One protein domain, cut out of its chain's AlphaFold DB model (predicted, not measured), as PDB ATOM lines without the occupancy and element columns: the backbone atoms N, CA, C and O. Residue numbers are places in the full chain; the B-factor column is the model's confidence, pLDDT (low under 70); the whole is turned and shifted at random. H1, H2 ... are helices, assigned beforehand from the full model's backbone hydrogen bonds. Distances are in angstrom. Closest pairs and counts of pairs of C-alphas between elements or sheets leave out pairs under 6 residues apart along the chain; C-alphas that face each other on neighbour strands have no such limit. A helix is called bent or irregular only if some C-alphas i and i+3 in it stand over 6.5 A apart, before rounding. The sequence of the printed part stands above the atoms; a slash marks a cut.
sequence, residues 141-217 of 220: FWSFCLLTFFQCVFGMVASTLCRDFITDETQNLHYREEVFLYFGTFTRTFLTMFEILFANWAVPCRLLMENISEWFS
ATOM      1  N   PHE A 141      84.987 151.374  17.140       94.62
ATOM      2  CA  PHE A 141      83.752 150.697  17.518       94.62
ATOM      3  C   PHE A 141      84.011 149.566  18.518       94.62
ATOM      4  O   PHE A 141      83.381 149.529  19.572       94.62
ATOM      5  N   TRP A 142      84.981 148.687  18.246       96.06
ATOM      6  CA  TRP A 142      85.336 147.614  19.180       96.06
ATOM      7  C   TRP A 142      85.896 148.146  20.501       96.06
ATOM      8  O   TRP A 142      85.509 147.656  21.562       96.06
ATOM      9  N   SER A 143      86.739 149.181  20.455       96.00
ATOM     10  CA  SER A 143      87.236 149.859  21.657       96.00
ATOM     11  C   SER A 143      86.099 150.484  22.467       96.00
ATOM     12  O   SER A 143      86.074 150.347  23.686       96.00
ATOM     13  N   PHE A 144      85.125 151.116  21.808       95.25
ATOM     14  CA  PHE A 144      83.940 151.685  22.449       95.25
ATOM     15  C   PHE A 144      83.060 150.607  23.093       95.25
ATOM     16  O   PHE A 144      82.619 150.778  24.230       95.25
ATOM     17  N   CYS A 145      82.841 149.474  22.417       96.44
ATOM     18  CA  CYS A 145      82.109 148.337  22.980       96.44
ATOM     19  C   CYS A 145      82.804 147.770  24.221       96.44
ATOM     20  O   CYS A 145      82.151 147.547  25.238       96.44
ATOM     21  N   LEU A 146      84.122 147.566  24.155       96.25
ATOM     22  CA  LEU A 146      84.918 147.076  25.279       96.25
ATOM     23  C   LEU A 146      84.894 148.060  26.455       96.25
ATOM     24  O   LEU A 146      84.710 147.653  27.599       96.25
ATOM     25  N   LEU A 147      85.011 149.356  26.175       95.75
ATOM     26  CA  LEU A 147      84.947 150.393  27.196       95.75
ATOM     27  C   LEU A 147      83.565 150.452  27.858       95.75
ATOM     28  O   LEU A 147      83.474 150.475  29.081       95.75
ATOM     29  N   THR A 148      82.494 150.376  27.064       95.56
ATOM     30  CA  THR A 148      81.111 150.303  27.565       95.56
ATOM     31  C   THR A 148      80.897 149.050  28.419       95.56
ATOM     32  O   THR A 148      80.230 149.108  29.450       95.56
ATOM     33  N   PHE A 149      81.484 147.915  28.032       96.25
ATOM     34  CA  PHE A 149      81.431 146.688  28.823       96.25
ATOM     35  C   PHE A 149      82.078 146.874  30.202       96.25
ATOM     36  O   PHE A 149      81.433 146.595  31.215       96.25
ATOM     37  N   PHE A 150      83.302 147.405  30.262       94.94
ATOM     38  CA  PHE A 150      83.960 147.703  31.538       94.94
ATOM     39  C   PHE A 150      83.175 148.721  32.369       94.94
ATOM     40  O   PHE A 150      83.003 148.524  33.569       94.94
ATOM     41  N   GLN A 151      82.627 149.757  31.733       95.00
ATOM     42  CA  GLN A 151      81.777 150.753  32.384       95.00
ATOM     43  C   GLN A 151      80.550 150.114  33.056       95.00
ATOM     44  O   GLN A 151      80.229 150.443  34.198       95.00
ATOM     45  N   CYS A 152      79.890 149.166  32.387       96.12
ATOM     46  CA  CYS A 152      78.777 148.414  32.961       96.12
ATOM     47  C   CYS A 152      79.218 147.529  34.133       96.12
ATOM     48  O   CYS A 152      78.539 147.502  35.155       96.12
ATOM     49  N   VAL A 153      80.345 146.821  34.007       96.12
ATOM     50  CA  VAL A 153      80.858 145.939  35.069       96.12
ATOM     51  C   VAL A 153      81.224 146.744  36.316       96.12
ATOM     52  O   VAL A 153      80.699 146.468  37.394       96.12
ATOM     53  N   PHE A 154      82.065 147.774  36.180       93.56
ATOM     54  CA  PHE A 154      82.463 148.624  37.306       93.56
ATOM     55  C   PHE A 154      81.282 149.404  37.882       93.56
ATOM     56  O   PHE A 154      81.164 149.524  39.100       93.56
ATOM     57  N   GLY A 155      80.363 149.864  37.028       94.88
ATOM     58  CA  GLY A 155      79.109 150.478  37.452       94.88
ATOM     59  C   GLY A 155      78.276 149.552  38.332       94.88
ATOM     60  O   GLY A 155      77.880 149.935  39.429       94.88
ATOM     61  N   MET A 156      78.054 148.310  37.901       95.31
ATOM     62  CA  MET A 156      77.301 147.334  38.692       95.31
ATOM     63  C   MET A 156      77.973 147.048  40.037       95.31
ATOM     64  O   MET A 156      77.281 147.045  41.052       95.31
ATOM     65  N   VAL A 157      79.300 146.890  40.066       93.81
ATOM     66  CA  VAL A 157      80.050 146.711  41.320       93.81
ATOM     67  C   VAL A 157      79.845 147.910  42.253       93.81
ATOM     68  O   VAL A 157      79.439 147.727  43.399       93.81
ATOM     69  N   ALA A 158      80.029 149.139  41.765       91.81
ATOM     70  CA  ALA A 158      79.825 150.346  42.568       91.81
ATOM     71  C   ALA A 158      78.382 150.458  43.096       91.81
ATOM     72  O   ALA A 158      78.180 150.729  44.278       91.81
ATOM     73  N   SER A 159      77.376 150.175  42.259       93.94
ATOM     74  CA  SER A 159      75.966 150.175  42.673       93.94
ATOM     75  C   SER A 159      75.679 149.119  43.745       93.94
ATOM     76  O   SER A 159      74.947 149.399  44.694       93.94
ATOM     77  N   THR A 160      76.284 147.929  43.647       93.31
ATOM     78  CA  THR A 160      76.145 146.899  44.688       93.31
ATOM     79  C   THR A 160      76.797 147.306  46.006       93.31
ATOM     80  O   THR A 160      76.183 147.104  47.045       93.31
ATOM     81  N   LEU A 161      77.969 147.949  45.976       91.00
ATOM     82  CA  LEU A 161      78.647 148.430  47.186       91.00
ATOM     83  C   LEU A 161      77.876 149.567  47.871       91.00
ATOM     84  O   LEU A 161      77.811 149.628  49.093       91.00
ATOM     85  N   CYS A 162      77.258 150.456  47.092       91.12
ATOM     86  CA  CYS A 162      76.464 151.558  47.638       91.12
ATOM     87  C   CYS A 162      75.098 151.101  48.170       91.12
ATOM     88  O   CYS A 162      74.460 151.829  48.929       91.12
ATOM     89  N   ARG A 163      74.613 149.921  47.763       92.44
ATOM     90  CA  ARG A 163      73.263 149.447  48.091       92.44
ATOM     91  C   ARG A 163      73.057 149.257  49.592       92.44
ATOM     92  O   ARG A 163      71.983 149.601  50.087       92.44
ATOM     93  N   ASP A 164      74.069 148.770  50.300       89.69
ATOM     94  CA  ASP A 164      73.997 148.568  51.750       89.69
ATOM     95  C   ASP A 164      73.825 149.916  52.469       89.69
ATOM     96  O   ASP A 164      72.899 150.082  53.257       89.69
ATOM     97  N   PHE A 165      74.608 150.932  52.086       89.19
ATOM     98  CA  PHE A 165      74.473 152.299  52.608       89.19
ATOM     99  C   PHE A 165      73.119 152.941  52.261       89.19
ATOM    100  O   PHE A 165      72.496 153.596  53.093       89.19
ATOM    101  N   ILE A 166      72.624 152.738  51.035       91.25
ATOM    102  CA  ILE A 166      71.333 153.289  50.593       91.25
ATOM    103  C   ILE A 166      70.160 152.655  51.352       91.25
ATOM    104  O   ILE A 166      69.144 153.318  51.551       91.25
ATOM    105  N   THR A 167      70.247 151.386  51.747       92.50
ATOM    106  CA  THR A 167      69.135 150.663  52.396       92.50
ATOM    107  C   THR A 167      69.138 150.771  53.919       92.50
ATOM    108  O   THR A 167      68.087 150.573  54.522       92.50
ATOM    109  N   ASP A 168      70.258 151.166  54.524       91.56
ATOM    110  CA  ASP A 168      70.387 151.370  55.965       91.56
ATOM    111  C   ASP A 168      69.515 152.539  56.471       91.56
ATOM    112  O   ASP A 168      69.747 153.710  56.163       91.56
ATOM    113  N   GLU A 169      68.485 152.221  57.261       89.44
ATOM    114  CA  GLU A 169      67.577 153.201  57.873       89.44
ATOM    115  C   GLU A 169      68.212 153.998  59.018       89.44
ATOM    116  O   GLU A 169      67.655 155.017  59.426       89.44
ATOM    117  N   THR A 170      69.378 153.579  59.519       89.81
ATOM    118  CA  THR A 170      70.088 154.298  60.588       89.81
ATOM    119  C   THR A 170      70.854 155.522  60.076       89.81
ATOM    120  O   THR A 170      71.156 156.427  60.857       89.81
ATOM    121  N   GLN A 171      71.129 155.583  58.769       87.62
ATOM    122  CA  GLN A 171      71.810 156.704  58.121       87.62
ATOM    123  C   GLN A 171      70.846 157.857  57.813       87.62
ATOM    124  O   GLN A 171      69.661 157.657  57.537       87.62
ATOM    125  N   ASN A 172      71.367 159.089  57.799       90.00
ATOM    126  CA  ASN A 172      70.572 160.271  57.462       90.00
ATOM    127  C   ASN A 172      69.976 160.164  56.048       90.00
ATOM    128  O   ASN A 172      70.684 159.886  55.079       90.00
ATOM    129  N   LEU A 173      68.684 160.482  55.928       90.75
ATOM    130  CA  LEU A 173      67.938 160.413  54.668       90.75
ATOM    131  C   LEU A 173      68.587 161.243  53.547       90.75
ATOM    132  O   LEU A 173      68.706 160.762  52.427       90.75
ATOM    133  N   HIS A 174      69.076 162.445  53.867       90.62
ATOM    134  CA  HIS A 174      69.689 163.355  52.894       90.62
ATOM    135  C   HIS A 174      70.890 162.725  52.161       90.62
ATOM    136  O   HIS A 174      70.957 162.758  50.936       90.62
ATOM    137  N   TYR A 175      71.814 162.085  52.884       88.81
ATOM    138  CA  TYR A 175      72.999 161.465  52.271       88.81
ATOM    139  C   TYR A 175      72.651 160.199  51.476       88.81
ATOM    140  O   TYR A 175      73.271 159.913  50.450       88.81
ATOM    141  N   ARG A 176      71.621 159.455  51.899       90.69
ATOM    142  CA  ARG A 176      71.109 158.298  51.147       90.69
ATOM    143  C   ARG A 176      70.518 158.724  49.805       90.69
ATOM    144  O   ARG A 176      70.752 158.052  48.801       90.69
ATOM    145  N   GLU A 177      69.788 159.837  49.778       92.06
ATOM    146  CA  GLU A 177      69.231 160.412  48.550       92.06
ATOM    147  C   GLU A 177      70.331 160.872  47.588       92.06
ATOM    148  O   GLU A 177      70.272 160.547  46.400       92.06
ATOM    149  N   GLU A 178      71.371 161.546  48.088       91.62
ATOM    150  CA  GLU A 178      72.507 161.966  47.259       91.62
ATOM    151  C   GLU A 178      73.213 160.767  46.616       91.62
ATOM    152  O   GLU A 178      73.372 160.732  45.395       91.62
ATOM    153  N   VAL A 179      73.566 159.736  47.390       92.19
ATOM    154  CA  VAL A 179      74.205 158.523  46.843       92.19
ATOM    155  C   VAL A 179      73.266 157.789  45.876       92.19
ATOM    156  O   VAL A 179      73.712 157.270  44.848       92.19
ATOM    157  N   PHE A 180      71.954 157.792  46.131       93.31
ATOM    158  CA  PHE A 180      70.959 157.197  45.239       93.31
ATOM    159  C   PHE A 180      70.876 157.900  43.873       93.31
ATOM    160  O   PHE A 180      70.688 157.229  42.849       93.31
ATOM    161  N   LEU A 181      71.051 159.226  43.816       93.50
ATOM    162  CA  LEU A 181      71.017 159.977  42.553       93.50
ATOM    163  C   LEU A 181      72.106 159.532  41.569       93.50
ATOM    164  O   LEU A 181      71.841 159.538  40.362       93.50
ATOM    165  N   TYR A 182      73.254 159.083  42.085       92.94
ATOM    166  CA  TYR A 182      74.381 158.563  41.308       92.94
ATOM    167  C   TYR A 182      74.335 157.029  41.145       92.94
ATOM    168  O   TYR A 182      74.402 156.508  40.031       92.94
ATOM    169  N   PHE A 183      74.152 156.270  42.232       94.75
ATOM    170  CA  PHE A 183      74.347 154.809  42.249       94.75
ATOM    171  C   PHE A 183      73.078 153.972  42.491       94.75
ATOM    172  O   PHE A 183      73.149 152.743  42.567       94.75
ATOM    173  N   GLY A 184      71.904 154.605  42.579       91.94
ATOM    174  CA  GLY A 184      70.657 153.940  42.976       91.94
ATOM    175  C   GLY A 184      70.007 153.046  41.914       91.94
ATOM    176  O   GLY A 184      69.321 152.082  42.249       91.94
ATOM    177  N   THR A 185      70.213 153.335  40.625       94.56
ATOM    178  CA  THR A 185      69.654 152.539  39.512       94.56
ATOM    179  C   THR A 185      70.693 152.345  38.418       94.56
ATOM    180  O   THR A 185      71.555 153.200  38.241       94.56
ATOM    181  N   PHE A 186      70.561 151.277  37.624       94.25
ATOM    182  CA  PHE A 186      71.504 150.973  36.542       94.25
ATOM    183  C   PHE A 186      71.729 152.154  35.585       94.25
ATOM    184  O   PHE A 186      72.869 152.494  35.302       94.25
ATOM    185  N   THR A 187      70.668 152.824  35.122       95.19
ATOM    186  CA  THR A 187      70.789 153.959  34.187       95.19
ATOM    187  C   THR A 187      71.513 155.151  34.809       95.19
ATOM    188  O   THR A 187      72.327 155.783  34.140       95.19
ATOM    189  N   ARG A 188      71.251 155.439  36.092       94.75
ATOM    190  CA  ARG A 188      71.950 156.499  36.835       94.75
ATOM    191  C   ARG A 188      73.424 156.161  36.987       94.75
ATOM    192  O   ARG A 188      74.267 156.956  36.600       94.75
ATOM    193  N   THR A 189      73.722 154.938  37.409       95.88
ATOM    194  CA  THR A 189      75.099 154.470  37.562       95.88
ATOM    195  C   THR A 189      75.849 154.437  36.239       95.88
ATOM    196  O   THR A 189      77.016 154.808  36.188       95.88
ATOM    197  N   PHE A 190      75.187 154.039  35.152       95.38
ATOM    198  CA  PHE A 190      75.769 154.081  33.818       95.38
ATOM    199  C   PHE A 190      76.119 155.517  33.412       95.38
ATOM    200  O   PHE A 190      77.224 155.748  32.928       95.38
ATOM    201  N   LEU A 191      75.229 156.482  33.671       95.56
ATOM    202  CA  LEU A 191      75.485 157.904  33.434       95.56
ATOM    203  C   LEU A 191      76.635 158.420  34.311       95.56
ATOM    204  O   LEU A 191      77.545 159.053  33.791       95.56
ATOM    205  N   THR A 192      76.673 158.086  35.601       94.81
ATOM    206  CA  THR A 192      77.779 158.469  36.493       94.81
ATOM    207  C   THR A 192      79.115 157.881  36.038       94.81
ATOM    208  O   THR A 192      80.119 158.585  36.000       94.81
ATOM    209  N   MET A 193      79.148 156.613  35.622       94.25
ATOM    210  CA  MET A 193      80.362 156.004  35.071       94.25
ATOM    211  C   MET A 193      80.774 156.631  33.729       94.25
ATOM    212  O   MET A 193      81.962 156.694  33.417       94.25
ATOM    213  N   PHE A 194      79.814 157.144  32.955       94.38
ATOM    214  CA  PHE A 194      80.086 157.915  31.743       94.38
ATOM    215  C   PHE A 194      80.683 159.289  32.079       94.38
ATOM    216  O   PHE A 194      81.640 159.712  31.442       94.38
ATOM    217  N   GLU A 195      80.182 159.976  33.107       93.81
ATOM    218  CA  GLU A 195      80.769 161.233  33.597       93.81
ATOM    219  C   GLU A 195      82.203 161.031  34.108       93.81
ATOM    220  O   GLU A 195      83.095 161.819  33.783       93.81
ATOM    221  N   ILE A 196      82.447 159.936  34.835       92.00
ATOM    222  CA  ILE A 196      83.784 159.528  35.294       92.00
ATOM    223  C   ILE A 196      84.735 159.338  34.103       92.00
ATOM    224  O   ILE A 196      85.865 159.830  34.145       92.00
ATOM    225  N   LEU A 197      84.276 158.701  33.018       91.62
ATOM    226  CA  LEU A 197      85.060 158.527  31.788       91.62
ATOM    227  C   LEU A 197      85.504 159.868  31.173       91.62
ATOM    228  O   LEU A 197      86.620 159.966  30.666       91.62
ATOM    229  N   PHE A 198      84.668 160.907  31.249       91.56
ATOM    230  CA  PHE A 198      84.990 162.265  30.780       91.56
ATOM    231  C   PHE A 198      85.788 163.100  31.792       91.56
ATOM    232  O   PHE A 198      85.810 164.328  31.713       91.56
ATOM    233  N   ALA A 199      86.470 162.441  32.727       89.62
ATOM    234  CA  ALA A 199      87.263 163.056  33.782       89.62
ATOM    235  C   ALA A 199      86.461 163.886  34.809       89.62
ATOM    236  O   ALA A 199      87.060 164.625  35.589       89.62
ATOM    237  N   ASN A 200      85.135 163.720  34.891       91.69
ATOM    238  CA  ASN A 200      84.305 164.319  35.944       91.69
ATOM    239  C   ASN A 200      84.132 163.366  37.145       91.69
ATOM    240  O   ASN A 200      83.031 163.115  37.627       91.69
ATOM    241  N   TRP A 201      85.235 162.780  37.613       89.06
ATOM    242  CA  TRP A 201      85.225 161.735  38.642       89.06
ATOM    243  C   TRP A 201      85.274 162.268  40.079       89.06
ATOM    244  O   TRP A 201      84.887 161.562  41.007       89.06
ATOM    245  N   ALA A 202      85.728 163.509  40.278       90.06
ATOM    246  CA  ALA A 202      85.969 164.061  41.610       90.06
ATOM    247  C   ALA A 202      84.687 164.174  42.450       90.06
ATOM    248  O   ALA A 202      84.708 163.862  43.636       90.06
ATOM    249  N   VAL A 203      83.572 164.579  41.835       90.50
ATOM    250  CA  VAL A 203      82.278 164.743  42.521       90.50
ATOM    251  C   VAL A 203      81.742 163.404  43.053       90.50
ATOM    252  O   VAL A 203      81.556 163.301  44.265       90.50
ATOM    253  N   PRO A 204      81.543 162.357  42.223       89.56
ATOM    254  CA  PRO A 204      81.062 161.070  42.722       89.56
ATOM    255  C   PRO A 204      82.064 160.381  43.662       89.56
ATOM    256  O   PRO A 204      81.645 159.750  44.626       89.56
ATOM    257  N   CYS A 205      83.374 160.529  43.436       89.62
ATOM    258  CA  CYS A 205      84.401 159.971  44.323       89.62
ATOM    259  C   CYS A 205      84.344 160.601  45.724       89.62
ATOM    260  O   CYS A 205      84.258 159.892  46.725       89.62
ATOM    261  N   ARG A 206      84.303 161.936  45.795       89.31
ATOM    262  CA  ARG A 206      84.209 162.669  47.060       89.31
ATOM    263  C   ARG A 206      82.919 162.350  47.811       89.31
ATOM    264  O   ARG A 206      82.968 162.144  49.018       89.31
ATOM    265  N   LEU A 207      81.799 162.231  47.097       90.19
ATOM    266  CA  LEU A 207      80.518 161.835  47.683       90.19
ATOM    267  C   LEU A 207      80.602 160.459  48.362       90.19
ATOM    268  O   LEU A 207      80.101 160.292  49.471       90.19
ATOM    269  N   LEU A 208      81.226 159.472  47.714       89.56
ATOM    270  CA  LEU A 208      81.383 158.129  48.284       89.56
ATOM    271  C   LEU A 208      82.406 158.096  49.426       89.56
ATOM    272  O   LEU A 208      82.207 157.378  50.405       89.56
ATOM    273  N   MET A 209      83.477 158.882  49.315       89.19
ATOM    274  CA  MET A 209      84.507 159.001  50.344       89.19
ATOM    275  C   MET A 209      83.949 159.596  51.639       89.19
ATOM    276  O   MET A 209      84.184 159.048  52.714       89.19
ATOM    277  N   GLU A 210      83.220 160.708  51.536       87.06
ATOM    278  CA  GLU A 210      82.700 161.436  52.696       87.06
ATOM    279  C   GLU A 210      81.534 160.695  53.371       87.06
ATOM    280  O   GLU A 210      81.395 160.781  54.588       87.06
ATOM    281  N   ASN A 211      80.723 159.947  52.609       85.00
ATOM    282  CA  ASN A 211      79.511 159.308  53.137       85.00
ATOM    283  C   ASN A 211      79.656 157.816  53.459       85.00
ATOM    284  O   ASN A 211      79.002 157.342  54.383       85.00
ATOM    285  N   ILE A 212      80.466 157.062  52.704       84.19
ATOM    286  CA  ILE A 212      80.560 155.601  52.863       84.19
ATOM    287  C   ILE A 212      81.872 155.205  53.535       84.19
ATOM    288  O   ILE A 212      81.853 154.618  54.613       84.19
ATOM    289  N   SER A 213      83.013 155.460  52.889       82.88
ATOM    290  CA  SER A 213      84.328 155.147  53.467       82.88
ATOM    291  C   SER A 213      85.484 155.759  52.678       82.88
ATOM    292  O   SER A 213      85.423 155.891  51.457       82.88
ATOM    293  N   GLU A 214      86.607 156.003  53.358       80.81
ATOM    294  CA  GLU A 214      87.859 156.476  52.744       80.81
ATOM    295  C   GLU A 214      88.429 155.516  51.683       80.81
ATOM    296  O   GLU A 214      89.241 155.925  50.855       80.81
ATOM    297  N   TRP A 215      87.975 154.257  51.645       76.38
ATOM    298  CA  TRP A 215      88.365 153.286  50.618       76.38
ATOM    299  C   TRP A 215      87.986 153.732  49.199       76.38
ATOM    300  O   TRP A 215      88.632 153.338  48.233       76.38
ATOM    301  N   PHE A 216      86.979 154.596  49.062       76.75
ATOM    302  CA  PHE A 216      86.601 155.180  47.776       76.75
ATOM    303  C   PHE A 216      87.521 156.333  47.331       76.75
ATOM    304  O   PHE A 216      87.372 156.809  46.211       76.75
ATOM    305  N   SER A 217      88.481 156.766  48.164       68.25
ATOM    306  CA  SER A 217      89.423 157.855  47.858       68.25
ATOM    307  C   SER A 217      90.611 157.434  46.989       68.25
ATOM    308  O   SER A 217      91.308 158.312  46.469       68.25
TER     309      SER A 217
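Overview. This is residues 141 to 217 of the 220 residues of the protein "Para protein" of Symbiodinium sp. CCMP2592 (UniProt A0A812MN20). One long helix, H1, makes the length, and four shorter helices gather along its later part: H2 folds back beside its end as a hairpin, H3 crosses it, H4 packs on H2, and little H5 packs on H4. Residues 141 to 146 of H1 stick out. The printed part has 77 residues with five helices, H1 to H5 in chain order, and no named strand; the class is all helix. It is compact, with a radius of gyration of the C-alphas of 12.8 A and spans of 45 by 20 by 18 A.

Arrangement. Start with H1, residues 141 to 167, which has a kink of 33 degrees near residue 161 and is only just irregular, C-alphas 161 and 164 being 6.52 A apart. Its residues 158 to 167 touch H2, residues 173 to 183, at a shallow tilt of 17 degrees, opposite ways; the closest C-alphas, Ser 159 and Phe 183, are 4.9 A apart. Its residues 151 to 159 touch H3, residues 186 to 197, at a steep tilt of 61 degrees; the closest C-alphas, Gly 155 and Thr 189, are 5.7 A apart. H2 and H3 touch only at the corner, C-alphas 183 and 189 being closest at 4.8 A. H4, residues 202 to 211, touches H2 at a steep tilt of 39 degrees, the closest C-alphas, Tyr 175 and Asn 211, being 6.9 A apart. H5, residues 214 to 217, touches H4, the closest C-alphas, Met 209 and Phe 216, being 5.1 A apart. Every O i to N i+4 pair is within hydrogen-bond range in H3 and H4, but 21 of 23 in H1 and 6 of 7 in H2; H5 is too short for one.

Along the chain. Find C-alpha 141 at (83.752, 150.697, 17.518); from there H1 runs 37.8 A to C-alpha 167 at (69.135, 150.663, 52.396). H2 measures 15.1 A, H3 16.2 A and H4 14.0 A; H5 ends at C-alpha 217 at (89.423, 157.855, 47.858).

Size, cuts and confidence. Look at Phe 141 and Thr 170 for the C-alphas farthest apart, 45.3 A. The printed part has no cut, and its four links are tight. Mean pLDDT of the printed part is 91.4; residue 217 alone is under 70.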